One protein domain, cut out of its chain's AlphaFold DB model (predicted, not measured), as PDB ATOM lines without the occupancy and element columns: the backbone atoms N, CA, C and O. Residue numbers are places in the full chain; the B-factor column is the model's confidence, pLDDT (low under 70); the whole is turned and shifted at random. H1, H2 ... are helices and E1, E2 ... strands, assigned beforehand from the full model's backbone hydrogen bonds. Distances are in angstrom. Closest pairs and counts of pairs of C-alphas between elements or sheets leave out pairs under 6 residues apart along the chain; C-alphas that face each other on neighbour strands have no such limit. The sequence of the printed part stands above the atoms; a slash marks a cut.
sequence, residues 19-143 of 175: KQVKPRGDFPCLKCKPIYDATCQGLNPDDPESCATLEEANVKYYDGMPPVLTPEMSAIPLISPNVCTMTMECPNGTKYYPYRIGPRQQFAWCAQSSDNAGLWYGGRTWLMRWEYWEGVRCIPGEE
ATOM      1  N   LYS A  19     -18.260  -4.565  -8.823       48.81
ATOM      2  CA  LYS A  19     -19.520  -5.283  -8.774       48.81
ATOM      3  C   LYS A  19     -19.231  -6.513  -9.613       48.81
ATOM      4  O   LYS A  19     -18.920  -6.365 -10.791       48.81
ATOM      5  N   GLN A  20     -19.220  -7.700  -9.003       43.66
ATOM      6  CA  GLN A  20     -19.165  -8.921  -9.790       43.66
ATOM      7  C   GLN A  20     -20.373  -8.832 -10.710       43.66
ATOM      8  O   GLN A  20     -21.515  -8.960 -10.257       43.66
ATOM      9  N   VAL A  21     -20.120  -8.505 -11.975       50.28
ATOM     10  CA  VAL A  21     -21.136  -8.492 -13.006       50.28
ATOM     11  C   VAL A  21     -21.429  -9.963 -13.192       50.28
ATOM     12  O   VAL A  21     -20.715 -10.691 -13.876       50.28
ATOM     13  N   LYS A  22     -22.412 -10.455 -12.436       47.41
ATOM     14  CA  LYS A  22     -22.964 -11.783 -12.645       47.41
ATOM     15  C   LYS A  22     -23.368 -11.782 -14.117       47.41
ATOM     16  O   LYS A  22     -24.208 -10.941 -14.440       47.41
ATOM     17  N   PRO A  23     -22.775 -12.617 -14.993       48.50
ATOM     18  CA  PRO A  23     -23.157 -12.621 -16.393       48.50
ATOM     19  C   PRO A  23     -24.666 -12.843 -16.424       48.50
ATOM     20  O   PRO A  23     -25.169 -13.871 -15.962       48.50
ATOM     21  N   ARG A  24     -25.397 -11.795 -16.807       47.47
ATOM     22  CA  ARG A  24     -26.846 -11.824 -16.891       47.47
ATOM     23  C   ARG A  24     -27.154 -12.199 -18.325       47.47
ATOM     24  O   ARG A  24     -26.894 -11.458 -19.258       47.47
ATOM     25  N   GLY A  25     -27.636 -13.415 -18.452       55.06
ATOM     26  CA  GLY A  25     -27.892 -14.109 -19.694       55.06
ATOM     27  C   GLY A  25     -27.918 -15.573 -19.315       55.06
ATOM     28  O   GLY A  25     -27.022 -16.031 -18.602       55.06
ATOM     29  N   ASP A  26     -28.975 -16.282 -19.690       69.81
ATOM     30  CA  ASP A  26     -29.022 -17.728 -19.535       69.81
ATOM     31  C   ASP A  26     -27.869 -18.289 -20.361       69.81
ATOM     32  O   ASP A  26     -27.966 -18.387 -21.578       69.81
ATOM     33  N   PHE A  27     -26.730 -18.546 -19.718       87.81
ATOM     34  CA  PHE A  27     -25.595 -19.166 -20.374       87.81
ATOM     35  C   PHE A  27     -25.986 -20.625 -20.616       87.81
ATOM     36  O   PHE A  27     -26.078 -21.390 -19.653       87.81
ATOM     37  N   PRO A  28     -26.280 -21.014 -21.867       90.12
ATOM     38  CA  PRO A  28     -27.034 -22.234 -22.125       90.12
ATOM     39  C   PRO A  28     -26.119 -23.457 -22.282       90.12
ATOM     40  O   PRO A  28     -26.593 -24.580 -22.409       90.12
ATOM     41  N   CYS A  29     -24.802 -23.248 -22.278       90.69
ATOM     42  CA  CYS A  29     -23.832 -24.263 -22.657       90.69
ATOM     43  C   CYS A  29     -23.406 -25.118 -21.461       90.69
ATOM     44  O   CYS A  29     -23.194 -24.621 -20.355       90.69
ATOM     45  N   LEU A  30     -23.236 -26.420 -21.693       91.12
ATOM     46  CA  LEU A  30     -23.030 -27.405 -20.626       91.12
ATOM     47  C   LEU A  30     -21.565 -27.548 -20.204       91.12
ATOM     48  O   LEU A  30     -21.274 -27.830 -19.041       91.12
ATOM     49  N   LYS A  31     -20.637 -27.431 -21.160       92.75
ATOM     50  CA  LYS A  31     -19.191 -27.643 -20.932       92.75
ATOM     51  C   LYS A  31     -18.372 -26.364 -20.981       92.75
ATOM     52  O   LYS A  31     -17.384 -26.242 -20.264       92.75
ATOM     53  N   CYS A  32     -18.773 -25.438 -21.837       92.00
ATOM     54  CA  CYS A  32     -18.098 -24.165 -22.010       92.00
ATOM     55  C   CYS A  32     -18.341 -23.271 -20.791       92.00
ATOM     56  O   CYS A  32     -19.317 -23.444 -20.070       92.00
ATOM     57  N   LYS A  33     -17.464 -22.297 -20.563       92.44
ATOM     58  CA  LYS A  33     -17.730 -21.169 -19.657       92.44
ATOM     59  C   LYS A  33     -17.948 -19.905 -20.491       92.44
ATOM     60  O   LYS A  33     -17.472 -19.884 -21.622       92.44
ATOM     61  N   PRO A  34     -18.627 -18.864 -19.985       92.25
ATOM     62  CA  PRO A  34     -18.682 -17.578 -20.678       92.25
ATOM     63  C   PRO A  34     -17.271 -17.082 -21.027       92.25
ATOM     64  O   PRO A  34     -16.384 -17.142 -20.175       92.25
ATOM     65  N   ILE A  35     -17.065 -16.627 -22.266       92.38
ATOM     66  CA  ILE A  35     -15.771 -16.101 -22.740       92.38
ATOM     67  C   ILE A  35     -15.689 -14.577 -22.672       92.38
ATOM     68  O   ILE A  35     -14.593 -14.028 -22.617       92.38
ATOM     69  N   TYR A  36     -16.822 -13.875 -22.671       91.88
ATOM     70  CA  TYR A  36     -16.801 -12.426 -22.513       91.88
ATOM     71  C   TYR A  36     -16.237 -12.042 -21.144       91.88
ATOM     72  O   TYR A  36     -16.615 -12.641 -20.132       91.88
ATOM     73  N   ASP A  37     -15.357 -11.046 -21.113       90.25
ATOM     74  CA  ASP A  37     -14.716 -10.586 -19.889       90.25
ATOM     75  C   ASP A  37     -15.747  -9.962 -18.933       90.25
ATOM     76  O   ASP A  37     -16.189  -8.824 -19.087       90.25
ATOM     77  N   ALA A  38     -16.142 -10.730 -17.917       82.44
ATOM     78  CA  ALA A  38     -17.109 -10.295 -16.913       82.44
ATOM     79  C   ALA A  38     -16.550  -9.232 -15.950       82.44
ATOM     80  O   ALA A  38     -17.281  -8.741 -15.089       82.44
ATOM     81  N   THR A  39     -15.260  -8.890 -16.051       85.56
ATOM     82  CA  THR A  39     -14.674  -7.800 -15.264       85.56
ATOM     83  C   THR A  39     -14.966  -6.427 -15.861       85.56
ATOM     84  O   THR A  39     -14.867  -5.444 -15.129       85.56
ATOM     85  N   CYS A  40     -15.418  -6.347 -17.119       86.38
ATOM     86  CA  CYS A  40     -15.759  -5.087 -17.769       86.38
ATOM     87  C   CYS A  40     -16.865  -4.324 -17.031       86.38
ATOM     88  O   CYS A  40     -17.980  -4.818 -16.857       86.38
ATOM     89  N   GLN A  41     -16.539  -3.107 -16.591       85.62
ATOM     90  CA  GLN A  41     -17.424  -2.252 -15.790       85.62
ATOM     91  C   GLN A  41     -18.129  -1.155 -16.612       85.62
ATOM     92  O   GLN A  41     -18.891  -0.381 -16.034       85.62
ATOM     93  N   GLY A  42     -17.899  -1.088 -17.927       86.06
ATOM     94  CA  GLY A  42     -18.482  -0.095 -18.833       86.06
ATOM     95  C   GLY A  42     -17.438   0.746 -19.557       86.06
ATOM     96  O   GLY A  42     -16.253   0.700 -19.228       86.06
ATOM     97  N   LEU A  43     -17.876   1.494 -20.571       84.81
ATOM     98  CA  LEU A  43     -17.002   2.370 -21.356       84.81
ATOM     99  C   LEU A  43     -16.799   3.724 -20.667       84.81
ATOM    100  O   LEU A  43     -17.740   4.501 -20.514       84.81
ATOM    101  N   ASN A  44     -15.553   4.027 -20.308       81.69
ATOM    102  CA  ASN A  44     -15.092   5.341 -19.895       81.69
ATOM    103  C   ASN A  44     -14.190   5.913 -21.003       81.69
ATOM    104  O   ASN A  44     -13.169   5.303 -21.317       81.69
ATOM    105  N   PRO A  45     -14.537   7.063 -21.601       66.25
ATOM    106  CA  PRO A  45     -13.727   7.665 -22.656       66.25
ATOM    107  C   PRO A  45     -12.319   8.082 -22.199       66.25
ATOM    108  O   PRO A  45     -11.426   8.158 -23.038       66.25
ATOM    109  N   ASP A  46     -12.106   8.310 -20.900       72.00
ATOM    110  CA  ASP A  46     -10.811   8.736 -20.349       72.00
ATOM    111  C   ASP A  46      -9.900   7.563 -19.941       72.00
ATOM    112  O   ASP A  46      -8.775   7.782 -19.486       72.00
ATOM    113  N   ASP A  47     -10.372   6.319 -20.069       75.19
ATOM    114  CA  ASP A  47      -9.631   5.129 -19.660       75.19
ATOM    115  C   ASP A  47      -9.527   4.121 -20.823       75.19
ATOM    116  O   ASP A  47     -10.517   3.481 -21.185       75.19
ATOM    117  N   PRO A  48      -8.338   3.943 -21.425       67.25
ATOM    118  CA  PRO A  48      -8.145   3.001 -22.526       67.25
ATOM    119  C   PRO A  48      -8.229   1.528 -22.092       67.25
ATOM    120  O   PRO A  48      -8.459   0.667 -22.943       67.25
ATOM    121  N   GLU A  49      -8.078   1.230 -20.797       73.56
ATOM    122  CA  GLU A  49      -8.291  -0.110 -20.231       73.56
ATOM    123  C   GLU A  49      -9.771  -0.372 -19.924       73.56
ATOM    124  O   GLU A  49     -10.168  -1.505 -19.631       73.56
ATOM    125  N   SER A  50     -10.611   0.662 -20.025       86.25
ATOM    126  CA  SER A  50     -12.054   0.525 -19.909       86.25
ATOM    127  C   SER A  50     -12.579  -0.404 -20.997       86.25
ATOM    128  O   SER A  50     -12.108  -0.408 -22.132       86.25
ATOM    129  N   CYS A  51     -13.603  -1.190 -20.683       91.00
ATOM    130  CA  CYS A  51     -14.231  -2.064 -21.661       91.00
ATOM    131  C   CYS A  51     -15.739  -2.110 -21.486       91.00
ATOM    132  O   CYS A  51     -16.258  -1.966 -20.376       91.00
ATOM    133  N   ALA A  52     -16.437  -2.309 -22.602       91.81
ATOM    134  CA  ALA A  52     -17.889  -2.370 -22.620       91.81
ATOM    135  C   ALA A  52     -18.392  -3.487 -21.705       91.81
ATOM    136  O   ALA A  52     -17.816  -4.569 -21.634       91.81
ATOM    137  N   THR A  53     -19.485  -3.223 -21.007       91.06
ATOM    138  CA  THR A  53     -20.243  -4.267 -20.321       91.06
ATOM    139  C   THR A  53     -20.793  -5.289 -21.319       91.06
ATOM    140  O   THR A  53     -20.858  -5.057 -22.531       91.06
ATOM    141  N   LEU A  54     -21.239  -6.430 -20.791       89.94
ATOM    142  CA  LEU A  54     -21.887  -7.487 -21.565       89.94
ATOM    143  C   LEU A  54     -23.097  -6.945 -22.347       89.94
ATOM    144  O   LEU A  54     -23.284  -7.279 -23.518       89.94
ATOM    145  N   GLU A  55     -23.893  -6.086 -21.706       89.19
ATOM    146  CA  GLU A  55     -25.074  -5.454 -22.284       89.19
ATOM    147  C   GLU A  55     -24.718  -4.430 -23.366       89.19
ATOM    148  O   GLU A  55     -25.313  -4.453 -24.443       89.19
ATOM    149  N   GLU A  56     -23.731  -3.563 -23.118       91.50
ATOM    150  CA  GLU A  56     -23.258  -2.590 -24.113       91.50
ATOM    151  C   GLU A  56     -22.698  -3.288 -25.358       91.50
ATOM    152  O   GLU A  56     -22.938  -2.836 -26.472       91.50
ATOM    153  N   ALA A  57     -22.006  -4.416 -25.184       90.81
ATOM    154  CA  ALA A  57     -21.479  -5.222 -26.281       90.81
ATOM    155  C   ALA A  57     -22.495  -6.202 -26.902       90.81
ATOM    156  O   ALA A  57     -22.096  -7.058 -27.694       90.81
ATOM    157  N   ASN A  58     -23.783  -6.123 -26.537       91.44
ATOM    158  CA  ASN A  58     -24.866  -6.973 -27.054       91.44
ATOM    159  C   ASN A  58     -24.500  -8.472 -27.105       91.44
ATOM    160  O   ASN A  58     -24.760  -9.167 -28.093       91.44
ATOM    161  N   VAL A  59     -23.830  -8.970 -26.061       91.94
ATOM    162  CA  VAL A  59     -23.312 -10.340 -26.044       91.94
ATOM    163  C   VAL A  59     -24.458 -11.335 -25.909       91.94
ATOM    164  O   VAL A  59     -25.299 -11.229 -25.017       91.94
ATOM    165  N   LYS A  60     -24.458 -12.359 -26.762       92.44
ATOM    166  CA  LYS A  60     -25.441 -13.447 -26.749       92.44
ATOM    167  C   LYS A  60     -24.731 -14.785 -26.822       92.44
ATOM    168  O   LYS A  60     -23.778 -14.931 -27.582       92.44
ATOM    169  N   TYR A  61     -25.225 -15.753 -26.059       92.88
ATOM    170  CA  TYR A  61     -24.759 -17.135 -26.079       92.88
ATOM    171  C   TYR A  61     -25.862 -18.052 -26.599       92.88
ATOM    172  O   TYR A  61     -27.033 -17.849 -26.282       92.88
ATOM    173  N   TYR A  62     -25.478 -19.075 -27.356       92.75
ATOM    174  CA  TYR A  62     -26.386 -20.068 -27.918       92.75
ATOM    175  C   TYR A  62     -25.832 -21.472 -27.667       92.75
ATOM    176  O   TYR A  62     -24.637 -21.719 -27.851       92.75
ATOM    177  N   ASP A  63     -26.706 -22.390 -27.255       91.94
ATOM    178  CA  ASP A  63     -26.433 -23.826 -27.285       91.94
ATOM    179  C   ASP A  63     -26.667 -24.297 -28.725       91.94
ATOM    180  O   ASP A  63     -27.803 -24.365 -29.195       91.94
ATOM    181  N   GLY A  64     -25.582 -24.487 -29.469       91.31
ATOM    182  CA  GLY A  64     -25.588 -24.595 -30.924       91.31
ATOM    183  C   GLY A  64     -25.236 -23.280 -31.621       91.31
ATOM    184  O   GLY A  64     -24.547 -22.417 -31.076       91.31
ATOM    185  N   MET A  65     -25.683 -23.150 -32.869       90.19
ATOM    186  CA  MET A  65     -25.435 -21.982 -33.716       90.19
ATOM    187  C   MET A  65     -26.503 -20.892 -33.521       90.19
ATOM    188  O   MET A  65     -27.654 -21.225 -33.230       90.19
ATOM    189  N   PRO A  66     -26.180 -19.603 -33.744       89.88
ATOM    190  CA  PRO A  66     -27.184 -18.545 -33.727       89.88
ATOM    191  C   PRO A  66     -28.183 -18.701 -34.892       89.88
ATOM    192  O   PRO A  66     -27.847 -19.290 -35.923       89.88
ATOM    193  N   PRO A  67     -29.396 -18.124 -34.784       86.31
ATOM    194  CA  PRO A  67     -30.418 -18.210 -35.834       86.31
ATOM    195  C   PRO A  67     -30.007 -17.510 -37.136       86.31
ATOM    196  O   PRO A  67     -30.485 -17.866 -38.211       86.31
ATOM    197  N   VAL A  68     -29.127 -16.511 -37.041       86.25
ATOM    198  CA  VAL A  68     -28.556 -15.801 -38.186       86.25
ATOM    199  C   VAL A  68     -27.080 -16.162 -38.264       86.25
ATOM    200  O   VAL A  68     -26.285 -15.740 -37.428       86.25
ATOM    201  N   LEU A  69     -26.727 -16.959 -39.270       84.06
ATOM    202  CA  LEU A  69     -25.349 -17.344 -39.544       84.06
ATOM    203  C   LEU A  69     -24.681 -16.283 -40.412       84.06
ATOM    204  O   LEU A  69     -25.178 -15.956 -41.490       84.06
ATOM    205  N   THR A  70     -23.519 -15.795 -39.987       83.62
ATOM    206  CA  THR A  70     -22.640 -15.065 -40.903       83.62
ATOM    207  C   THR A  70     -21.921 -16.060 -41.829       83.62
ATOM    208  O   THR A  70     -21.802 -17.245 -41.484       83.62
ATOM    209  N   PRO A  71     -21.402 -15.629 -42.994       82.00
ATOM    210  CA  PRO A  71     -20.598 -16.495 -43.860       82.00
ATOM    211  C   PRO A  71     -19.448 -17.186 -43.112       82.00
ATOM    212  O   PRO A  71     -19.136 -18.345 -43.380       82.00
ATOM    213  N   GLU A  72     -18.864 -16.509 -42.123       79.31
ATOM    214  CA  GLU A  72     -17.802 -17.022 -41.255       79.31
ATOM    215  C   GLU A  72     -18.219 -18.214 -40.398       79.31
ATOM    216  O   GLU A  72     -17.392 -19.076 -40.115       79.31
ATOM    217  N   MET A  73     -19.481 -18.255 -39.980       83.81
ATOM    218  CA  MET A  73     -20.007 -19.286 -39.090       83.81
ATOM    219  C   MET A  73     -20.458 -20.546 -39.829       83.81
ATOM    220  O   MET A  73     -20.610 -21.601 -39.216       83.81
ATOM    221  N   SER A  74     -20.682 -20.446 -41.140       85.31
ATOM    222  CA  SER A  74     -21.314 -21.498 -41.946       85.31
ATOM    223  C   SER A  74     -20.574 -22.842 -41.925       85.31
ATOM    224  O   SER A  74     -21.206 -23.893 -42.000       85.31
ATOM    225  N   ALA A  75     -19.250 -22.828 -41.771       84.56
ATOM    226  CA  ALA A  75     -18.428 -24.035 -41.759       84.56
ATOM    227  C   ALA A  75     -18.223 -24.643 -40.357       84.56
ATOM    228  O   ALA A  75     -17.716 -25.761 -40.262       84.56
ATOM    229  N   ILE A  76     -18.647 -23.973 -39.277       85.06
ATOM    230  CA  ILE A  76     -18.476 -24.460 -37.894       85.06
ATOM    231  C   ILE A  76     -19.195 -25.801 -37.653       85.06
ATOM    232  O   ILE A  76     -18.549 -26.723 -37.153       85.06
ATOM    233  N   PRO A  77     -20.469 -25.996 -38.054       80.00
ATOM    234  CA  PRO A  77     -21.160 -27.270 -37.827       80.00
ATOM    235  C   PRO A  77     -20.520 -28.465 -38.543       80.00
ATOM    236  O   PRO A  77     -20.656 -29.599 -38.091       80.00
ATOM    237  N   LEU A  78     -19.806 -28.224 -39.650       81.88
ATOM    238  CA  LEU A  78     -19.116 -29.269 -40.413       81.88
ATOM    239  C   LEU A  78     -17.861 -29.775 -39.694       81.88
ATOM    240  O   LEU A  78     -17.476 -30.929 -39.857       81.88
ATOM    241  N   ILE A  79     -17.220 -28.909 -38.906       77.88
ATOM    242  CA  ILE A  79     -15.991 -29.225 -38.167       77.88
ATOM    243  C   ILE A  79     -16.264 -29.585 -36.704       77.88
ATOM    244  O   ILE A  79     -15.425 -30.218 -36.063       77.88
ATOM    245  N   SER A  80     -17.415 -29.181 -36.158       79.62
ATOM    246  CA  SER A  80     -17.824 -29.480 -34.792       79.62
ATOM    247  C   SER A  80     -19.358 -29.540 -34.691       79.62
ATOM    248  O   SER A  80     -20.018 -28.502 -34.674       79.62
ATOM    249  N   PRO A  81     -19.954 -30.745 -34.620       75.75
ATOM    250  CA  PRO A  81     -21.410 -30.916 -34.642       75.75
ATOM    251  C   PRO A  81     -22.101 -30.524 -33.326       75.75
ATOM    252  O   PRO A  81     -23.325 -30.455 -33.275       75.75
ATOM    253  N   ASN A  82     -21.336 -30.284 -32.256       88.81
ATOM    254  CA  ASN A  82     -21.854 -29.907 -30.946       88.81
ATOM    255  C   ASN A  82     -21.028 -28.754 -30.374       88.81
ATOM    256  O   ASN A  82     -19.983 -28.958 -29.744       88.81
ATOM    257  N   VAL A  83     -21.504 -27.541 -30.635       91.44
ATOM    258  CA  VAL A  83     -20.841 -26.297 -30.251       91.44
ATOM    259  C   VAL A  83     -21.742 -25.432 -29.395       91.44
ATOM    260  O   VAL A  83     -22.958 -25.475 -29.501       91.44
ATOM    261  N   CYS A  84     -21.120 -24.636 -28.547       93.44
ATOM    262  CA  CYS A  84     -21.679 -23.437 -27.957       93.44
ATOM    263  C   CYS A  84     -21.185 -22.263 -28.795       93.44
ATOM    264  O   CYS A  84     -20.002 -22.231 -29.136       93.44
ATOM    265  N   THR A  85     -22.032 -21.297 -29.115       92.75
ATOM    266  CA  THR A  85     -21.590 -20.094 -29.827       92.75
ATOM    267  C   THR A  85     -21.866 -18.844 -29.022       92.75
ATOM    268  O   THR A  85     -22.759 -18.792 -28.178       92.75
ATOM    269  N   MET A  86     -21.053 -17.832 -29.279       92.69
ATOM    270  CA  MET A  86     -21.190 -16.504 -28.718       92.69
ATOM    271  C   MET A  86     -21.140 -15.496 -29.855       92.69
ATOM    272  O   MET A  86     -20.322 -15.639 -30.758       92.69
ATOM    273  N   THR A  87     -22.011 -14.495 -29.812       91.88
ATOM    274  CA  THR A  87     -21.998 -13.341 -30.719       91.88
ATOM    275  C   THR A  87     -21.966 -12.059 -29.907       91.88
ATOM    276  O   THR A  87     -22.512 -12.028 -28.807       91.88
ATOM    277  N   MET A  88     -21.392 -10.995 -30.452       90.56
ATOM    278  CA  MET A  88     -21.315  -9.692 -29.794       90.56
ATOM    279  C   MET A  88     -21.269  -8.561 -30.816       90.56
ATOM    280  O   MET A  88     -20.763  -8.736 -31.914       90.56
ATOM    281  N   GLU A  89     -21.731  -7.378 -30.446       91.38
ATOM    282  CA  GLU A  89     -21.678  -6.180 -31.279       91.38
ATOM    283  C   GLU A  89     -21.032  -5.065 -30.462       91.38
ATOM    284  O   GLU A  89     -21.611  -4.561 -29.505       91.38
ATOM    285  N   CYS A  90     -19.802  -4.695 -30.813       89.88
ATOM    286  CA  CYS A  90     -19.102  -3.639 -30.092       89.88
ATOM    287  C   CYS A  90     -19.734  -2.261 -30.365       89.88
ATOM    288  O   CYS A  90     -19.960  -1.940 -31.538       89.88
ATOM    289  N   PRO A  91     -19.968  -1.430 -29.328       89.94
ATOM    290  CA  PRO A  91     -20.433  -0.054 -29.488       89.94
ATOM    291  C   PRO A  91     -19.553   0.776 -30.422       89.94
ATOM    292  O   PRO A  91     -18.358   0.509 -30.587       89.94
ATOM    293  N   ASN A  92     -20.123   1.837 -30.996       87.00
ATOM    294  CA  ASN A  92     -19.357   2.762 -31.827       87.00
ATOM    295  C   ASN A  92     -18.175   3.368 -31.044       87.00
ATOM    296  O   ASN A  92     -18.295   3.641 -29.853       87.00
ATOM    297  N   GLY A  93     -17.037   3.562 -31.710       83.88
ATOM    298  CA  GLY A  93     -15.797   4.019 -31.071       83.88
ATOM    299  C   GLY A  93     -15.056   2.942 -30.268       83.88
ATOM    300  O   GLY A  93     -14.033   3.238 -29.658       83.88
ATOM    301  N   THR A  94     -15.519   1.687 -30.280       86.88
ATOM    302  CA  THR A  94     -14.816   0.557 -29.653       86.88
ATOM    303  C   THR A  94     -14.405  -0.499 -30.673       86.88
ATOM    304  O   THR A  94     -14.928  -0.577 -31.786       86.88
ATOM    305  N   LYS A  95     -13.434  -1.328 -30.294       86.94
ATOM    306  CA  LYS A  95     -12.907  -2.434 -31.089       86.94
ATOM    307  C   LYS A  95     -12.925  -3.727 -30.287       86.94
ATOM    308  O   LYS A  95     -12.724  -3.733 -29.075       86.94
ATOM    309  N   TYR A  96     -13.127  -4.827 -30.999       87.88
ATOM    310  CA  TYR A  96     -12.998  -6.171 -30.455       87.88
ATOM    311  C   TYR A  96     -11.552  -6.438 -30.012       87.88
ATOM    312  O   TYR A  96     -10.606  -6.191 -30.767       87.88
ATOM    313  N   TYR A  97     -11.393  -6.976 -28.809       86.50
ATOM    314  CA  TYR A  97     -10.147  -7.503 -28.275       86.50
ATOM    315  C   TYR A  97     -10.295  -9.012 -28.032       86.50
ATOM    316  O   TYR A  97     -11.297  -9.423 -27.438       86.50
ATOM    317  N   PRO A  98      -9.322  -9.838 -28.456       83.06
ATOM    318  CA  PRO A  98      -8.027  -9.464 -29.044       83.06
ATOM    319  C   PRO A  98      -8.108  -9.019 -30.523       83.06
ATOM    320  O   PRO A  98      -8.619  -9.739 -31.375       83.06
ATOM    321  N   TYR A  99      -7.534  -7.848 -30.848       66.94
ATOM    322  CA  TYR A  99      -7.592  -7.222 -32.191       66.94
ATOM    323  C   TYR A  99      -6.731  -7.930 -33.255       66.94
ATOM    324  O   TYR A  99      -6.887  -7.697 -34.451       66.94
ATOM    325  N   ARG A 100      -5.789  -8.790 -32.845       59.06
ATOM    326  CA  ARG A 100      -4.749  -9.336 -33.737       59.06
ATOM    327  C   ARG A 100      -5.232 -10.412 -34.714       59.06
ATOM    328  O   ARG A 100      -4.413 -10.901 -35.486       59.06
ATOM    329  N   ILE A 101      -6.501 -10.818 -34.679       57.03
ATOM    330  CA  ILE A 101      -6.906 -12.082 -35.300       57.03
ATOM    331  C   ILE A 101      -8.113 -11.907 -36.225       57.03
ATOM    332  O   ILE A 101      -9.264 -12.098 -35.845       57.03
ATOM    333  N   GLY A 102      -7.813 -11.557 -37.478       49.94
ATOM    334  CA  GLY A 102      -8.759 -11.603 -38.592       49.94
ATOM    335  C   GLY A 102      -9.857 -10.528 -38.577       49.94
ATOM    336  O   GLY A 102      -9.972  -9.737 -37.643       49.94
ATOM    337  N   PRO A 103     -10.662 -10.450 -39.651       50.09
ATOM    338  CA  PRO A 103     -11.673  -9.407 -39.810       50.09
ATOM    339  C   PRO A 103     -12.687  -9.479 -38.671       50.09
ATOM    340  O   PRO A 103     -13.360 -10.498 -38.559       50.09
ATOM    341  N   ARG A 104     -12.758  -8.407 -37.859       60.97
ATOM    342  CA  ARG A 104     -13.762  -8.090 -36.817       60.97
ATOM    343  C   ARG A 104     -14.635  -9.286 -36.422       60.97
ATOM    344  O   ARG A 104     -15.845  -9.262 -36.638       60.97
ATOM    345  N   GLN A 105     -14.024 -10.352 -35.897       68.69
ATOM    346  CA  GLN A 105     -14.781 -11.548 -35.560       68.69
ATOM    347  C   GLN A 105     -15.563 -11.265 -34.291       68.69
ATOM    348  O   GLN A 105     -15.061 -11.336 -33.179       68.69
ATOM    349  N   GLN A 106     -16.813 -10.897 -34.508       82.88
ATOM    350  CA  GLN A 106     -17.811 -10.594 -33.500       82.88
ATOM    351  C   GLN A 106     -18.484 -11.867 -32.971       82.88
ATOM    352  O   GLN A 106     -19.632 -11.851 -32.531       82.88
ATOM    353  N   PHE A 107     -17.775 -12.995 -33.047       88.81
ATOM    354  CA  PHE A 107     -18.248 -14.274 -32.564       88.81
ATOM    355  C   PHE A 107     -17.103 -15.174 -32.116       88.81
ATOM    356  O   PHE A 107     -15.969 -15.043 -32.573       88.81
ATOM    357  N   ALA A 108     -17.448 -16.137 -31.273       91.19
ATOM    358  CA  ALA A 108     -16.593 -17.246 -30.888       91.19
ATOM    359  C   ALA A 108     -17.430 -18.528 -30.830       91.19
ATOM    360  O   ALA A 108     -18.658 -18.484 -30.703       91.19
ATOM    361  N   TRP A 109     -16.779 -19.682 -30.910       92.25
ATOM    362  CA  TRP A 109     -17.432 -20.977 -30.744       92.25
ATOM    363  C   TRP A 109     -16.610 -21.884 -29.838       92.25
ATOM    364  O   TRP A 109     -15.389 -21.816 -29.820       92.25
ATOM    365  N   CYS A 110     -17.271 -22.731 -29.063       93.38
ATOM    366  CA  CYS A 110     -16.639 -23.650 -28.131       93.38
ATOM    367  C   CYS A 110     -17.184 -25.057 -28.336       93.38
ATOM    368  O   CYS A 110     -18.395 -25.254 -28.429       93.38
ATOM    369  N   ALA A 111     -16.297 -26.045 -28.407       90.62
ATOM    370  CA  ALA A 111     -16.712 -27.435 -28.529       90.62
ATOM    371  C   ALA A 111     -17.348 -27.907 -27.212       90.62
ATOM    372  O   ALA A 111     -16.780 -27.733 -26.133       90.62
ATOM    373  N   GLN A 112     -18.514 -28.548 -27.291       89.69
ATOM    374  CA  GLN A 112     -19.176 -29.136 -26.120       89.69
ATOM    375  C   GLN A 112     -18.920 -30.638 -25.979       89.69
ATOM    376  O   GLN A 112     -19.127 -31.210 -24.911       89.69
ATOM    377  N   SER A 113     -18.427 -31.282 -27.035       85.31
ATOM    378  CA  SER A 113     -18.005 -32.680 -27.015       85.31
ATOM    379  C   SER A 113     -16.768 -32.864 -27.883       85.31
ATOM    380  O   SER A 113     -16.793 -32.502 -29.057       85.31
ATOM    381  N   SER A 114     -15.692 -33.373 -27.289       81.75
ATOM    382  CA  SER A 114     -14.426 -33.846 -27.883       81.75
ATOM    383  C   SER A 114     -13.344 -33.762 -26.798       81.75
ATOM    384  O   SER A 114     -13.614 -33.281 -25.695       81.75
ATOM    385  N   ASP A 115     -12.113 -34.147 -27.125       85.38
ATOM    386  CA  ASP A 115     -10.941 -33.899 -26.273       85.38
ATOM    387  C   ASP A 115     -10.675 -32.399 -26.047       85.38
ATOM    388  O   ASP A 115     -10.027 -32.017 -25.080       85.38
ATOM    389  N   ASN A 116     -11.244 -31.542 -26.900       84.81
ATOM    390  CA  ASN A 116     -11.139 -30.086 -26.828       84.81
ATOM    391  C   ASN A 116     -12.377 -29.427 -26.190       84.81
ATOM    392  O   ASN A 116     -12.629 -28.237 -26.386       84.81
ATOM    393  N   ALA A 117     -13.213 -30.196 -25.485       90.38
ATOM    394  CA  ALA A 117     -14.430 -29.661 -24.889       90.38
ATOM    395  C   ALA A 117     -14.127 -28.553 -23.863       90.38
ATOM    396  O   ALA A 117     -13.273 -28.708 -22.992       90.38
ATOM    397  N   GLY A 118     -14.879 -27.453 -23.936       91.12
ATOM    398  CA  GLY A 118     -14.730 -26.303 -23.041       91.12
ATOM    399  C   GLY A 118     -13.735 -25.237 -23.512       91.12
ATOM    400  O   GLY A 118     -13.685 -24.170 -22.900       91.12
ATOM    401  N   LEU A 119     -12.997 -25.493 -24.595       91.69
ATOM    402  CA  LEU A 119     -12.101 -24.521 -25.218       91.69
ATOM    403  C   LEU A 119     -12.851 -23.666 -26.239       91.69
ATOM    404  O   LEU A 119     -13.678 -24.169 -27.004       91.69
ATOM    405  N   TRP A 120     -12.540 -22.374 -26.250       92.25
ATOM    406  CA  TRP A 120     -13.111 -21.411 -27.180       92.25
ATOM    407  C   TRP A 120     -12.185 -21.151 -28.352       92.25
ATOM    408  O   TRP A 120     -10.976 -21.002 -28.195       92.25
ATOM    409  N   TYR A 121     -12.793 -21.003 -29.518       90.00
ATOM    410  CA  TYR A 121     -12.124 -20.798 -30.780       90.00
ATOM    411  C   TYR A 121     -12.720 -19.617 -31.536       90.00
ATOM    412  O   TYR A 121     -13.932 -19.377 -31.514       90.00
ATOM    413  N   GLY A 122     -11.850 -18.903 -32.238       87.06
ATOM    414  CA  GLY A 122     -12.228 -18.067 -33.368       87.06
ATOM    415  C   GLY A 122     -11.910 -18.780 -34.679       87.06
ATOM    416  O   GLY A 122     -11.345 -19.878 -34.698       87.06
ATOM    417  N   GLY A 123     -12.269 -18.150 -35.789       80.12
ATOM    418  CA  GLY A 123     -11.971 -18.654 -37.122       80.12
ATOM    419  C   GLY A 123     -13.117 -19.387 -37.804       80.12
ATOM    420  O   GLY A 123     -14.153 -19.690 -37.214       80.12
ATOM    421  N   ARG A 124     -12.925 -19.603 -39.108       73.81
ATOM    422  CA  ARG A 124     -13.979 -20.023 -40.049       73.81
ATOM    423  C   ARG A 124     -13.912 -21.512 -40.387       73.81
ATOM    424  O   ARG A 124     -14.903 -22.096 -40.792       73.81
ATOM    425  N   THR A 125     -12.734 -22.124 -40.279       72.12
ATOM    426  CA  THR A 125     -12.480 -23.511 -40.696       72.12
ATOM    427  C   THR A 125     -11.576 -24.209 -39.689       72.12
ATOM    428  O   THR A 125     -10.913 -23.549 -38.894       72.12
ATOM    429  N   TRP A 126     -11.493 -25.542 -39.748       71.62
ATOM    430  CA  TRP A 126     -10.576 -26.322 -38.904       71.62
ATOM    431  C   TRP A 126      -9.112 -25.864 -39.036       71.62
ATOM    432  O   TRP A 126      -8.401 -25.812 -38.038       71.62
ATOM    433  N   LEU A 127      -8.673 -25.508 -40.251       74.62
ATOM    434  CA  LEU A 127      -7.299 -25.064 -40.534       74.62
ATOM    435  C   LEU A 127      -7.047 -23.592 -40.187       74.62
ATOM    436  O   LEU A 127      -5.910 -23.211 -39.948       74.62
ATOM    437  N   MET A 128      -8.095 -22.766 -40.161       79.44
ATOM    438  CA  MET A 128      -8.010 -21.336 -39.852       79.44
ATOM    439  C   MET A 128      -8.698 -21.005 -38.528       79.44
ATOM    440  O   MET A 128      -9.280 -19.926 -38.400       79.44
ATOM    441  N   ARG A 129      -8.682 -21.937 -37.568       83.94
ATOM    442  CA  ARG A 129      -9.128 -21.669 -36.200       83.94
ATOM    443  C   ARG A 129      -7.953 -21.288 -35.318       83.94
ATOM    444  O   ARG A 129      -6.829 -21.733 -35.532       83.94
ATOM    445  N   TRP A 130      -8.252 -20.553 -34.266       85.62
ATOM    446  CA  TRP A 130      -7.313 -20.253 -33.195       85.62
ATOM    447  C   TRP A 130      -8.035 -20.362 -31.868       85.62
ATOM    448  O   TRP A 130      -9.233 -20.104 -31.792       85.62
ATOM    449  N   GLU A 131      -7.307 -20.751 -30.835       88.88
ATOM    450  CA  GLU A 131      -7.827 -20.807 -29.476       88.88
ATOM    451  C   GLU A 131      -7.792 -19.419 -28.831       88.88
ATOM    452  O   GLU A 131      -6.832 -18.661 -29.012       88.88
ATOM    453  N   TYR A 132      -8.840 -19.082 -28.084       88.38
ATOM    454  CA  TYR A 132      -8.832 -17.928 -27.195       88.38
ATOM    455  C   TYR A 132      -8.242 -18.325 -25.844       88.38
ATOM    456  O   TYR A 132      -8.787 -19.168 -25.136       88.38
ATOM    457  N   TRP A 133      -7.142 -17.670 -25.487       82.69
ATOM    458  CA  TRP A 133      -6.441 -17.859 -24.213       82.69
ATOM    459  C   TRP A 133      -6.927 -16.886 -23.134       82.69
ATOM    460  O   TRP A 133      -6.767 -17.132 -21.942       82.69
ATOM    461  N   GLU A 134      -7.536 -15.783 -23.564       85.56
ATOM    462  CA  GLU A 134      -8.069 -14.719 -22.721       85.56
ATOM    463  C   GLU A 134      -9.533 -14.452 -23.074       85.56
ATOM    464  O   GLU A 134     -10.015 -14.830 -24.148       85.56
ATOM    465  N   GLY A 135     -10.238 -13.789 -22.156       88.69
ATOM    466  CA  GLY A 135     -11.607 -13.355 -22.385       88.69
ATOM    467  C   GLY A 135     -11.696 -12.302 -23.488       88.69
ATOM    468  O   GLY A 135     -10.800 -11.475 -23.667       88.69
ATOM    469  N   VAL A 136     -12.797 -12.330 -24.228       91.12
ATOM    470  CA  VAL A 136     -13.054 -11.374 -25.312       91.12
ATOM    471  C   VAL A 136     -13.801 -10.166 -24.764       91.12
ATOM    472  O   VAL A 136     -14.609 -10.295 -23.844       91.12
ATOM    473  N   ARG A 137     -13.538  -8.979 -25.313       90.81
ATOM    474  CA  ARG A 137     -14.151  -7.727 -24.843       90.81
ATOM    475  C   ARG A 137     -14.135  -6.641 -25.909       90.81
ATOM    476  O   ARG A 137     -13.403  -6.747 -26.890       90.81
ATOM    477  N   CYS A 138     -14.929  -5.591 -25.718       90.75
ATOM    478  CA  CYS A 138     -14.827  -4.374 -26.527       90.75
ATOM    479  C   CYS A 138     -14.055  -3.314 -25.746       90.75
ATOM    480  O   CYS A 138     -14.469  -2.967 -24.645       90.75
ATOM    481  N   ILE A 139     -12.973  -2.797 -26.317       89.31
ATOM    482  CA  ILE A 139     -12.140  -1.733 -25.730       89.31
ATOM    483  C   ILE A 139     -12.215  -0.469 -26.595       89.31
ATOM    484  O   ILE A 139     -12.485  -0.596 -27.794       89.31
ATOM    485  N   PRO A 140     -11.958   0.734 -26.060       88.38
ATOM    486  CA  PRO A 140     -11.831   1.954 -26.846       88.38
ATOM    487  C   PRO A 140     -10.927   1.771 -28.071       88.38
ATOM    488  O   PRO A 140      -9.831   1.202 -28.020       88.38
ATOM    489  N   GLY A 141     -11.422   2.207 -29.225       79.81
ATOM    490  CA  GLY A 141     -10.662   2.223 -30.459       79.81
ATOM    491  C   GLY A 141      -9.781   3.461 -30.495       79.81
ATOM    492  O   GLY A 141     -10.292   4.556 -30.665       79.81
ATOM    493  N   GLU A 142      -8.465   3.301 -30.375       69.69
ATOM    494  CA  GLU A 142      -7.549   4.359 -30.815       69.69
ATOM    495  C   GLU A 142      -7.830   4.675 -32.294       69.69
ATOM    496  O   GLU A 142      -7.649   3.800 -33.151       69.69
ATOM    497  N   GLU A 143      -8.257   5.904 -32.598       53.03
ATOM    498  CA  GLU A 143      -8.037   6.485 -33.920       53.03
ATOM    499  C   GLU A 143      -6.525   6.578 -34.090       53.03
ATOM    500  O   GLU A 143      -5.874   7.516 -33.638       53.03
TER     501      GLU A 143
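Overview. This is residues 19 to 143 of the 175 residues of an uncharacterized protein of Caenorhabditis tropicalis (UniProt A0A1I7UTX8). With little regular structure, a twisted sheet, E1-E2-E4-E5-E6, lies towards one end and the strand pair E3-E7 towards the other; the unnamed residues 19 to 59 run along both. The printed part has 125 residues, 33 in named elements, in the order E1 H1 E2 E3 E4 E5 E6 E7; both sheets are antiparallel, the class mostly strand. It is compact, radius of gyration of the C-alphas 14.2 A, spanning 43 by 30 by 26 A.

Along the chain. Find C-alpha 60 at (-25.441, -13.447, -26.749), where E1, residues 60 to 63, begins. Next come H1, 76 to 79; E2, 83 to 87, 13.0 A long; E3, 94 to 97; E4, 107 to 111, 13.9 A; E5, 120 to 123; E6, 129 to 131; and E7, 137 to 140, ending at (-11.831, 1.954, -26.846).

Arrangement. Within hydrogen-bond range, find N 62 and O 85 between E1 and E2, 2.9 A; N 84 and O 110 between E2 and E4, 2.8 A; and N 95 and O 139 between E3 and E7, 2.8 A. E4, E5 and E6 form a meander, two successive antiparallel hairpins. H1, too short for an O i to N i+4 pair, only grazes the sheet.

Size, cuts and confidence. The printed part has no cut; the link E1 to H1 is long. Look for pLDDT under 70 at residues 19 to 26, 45, 48, 99 to 105 and 142 to 143.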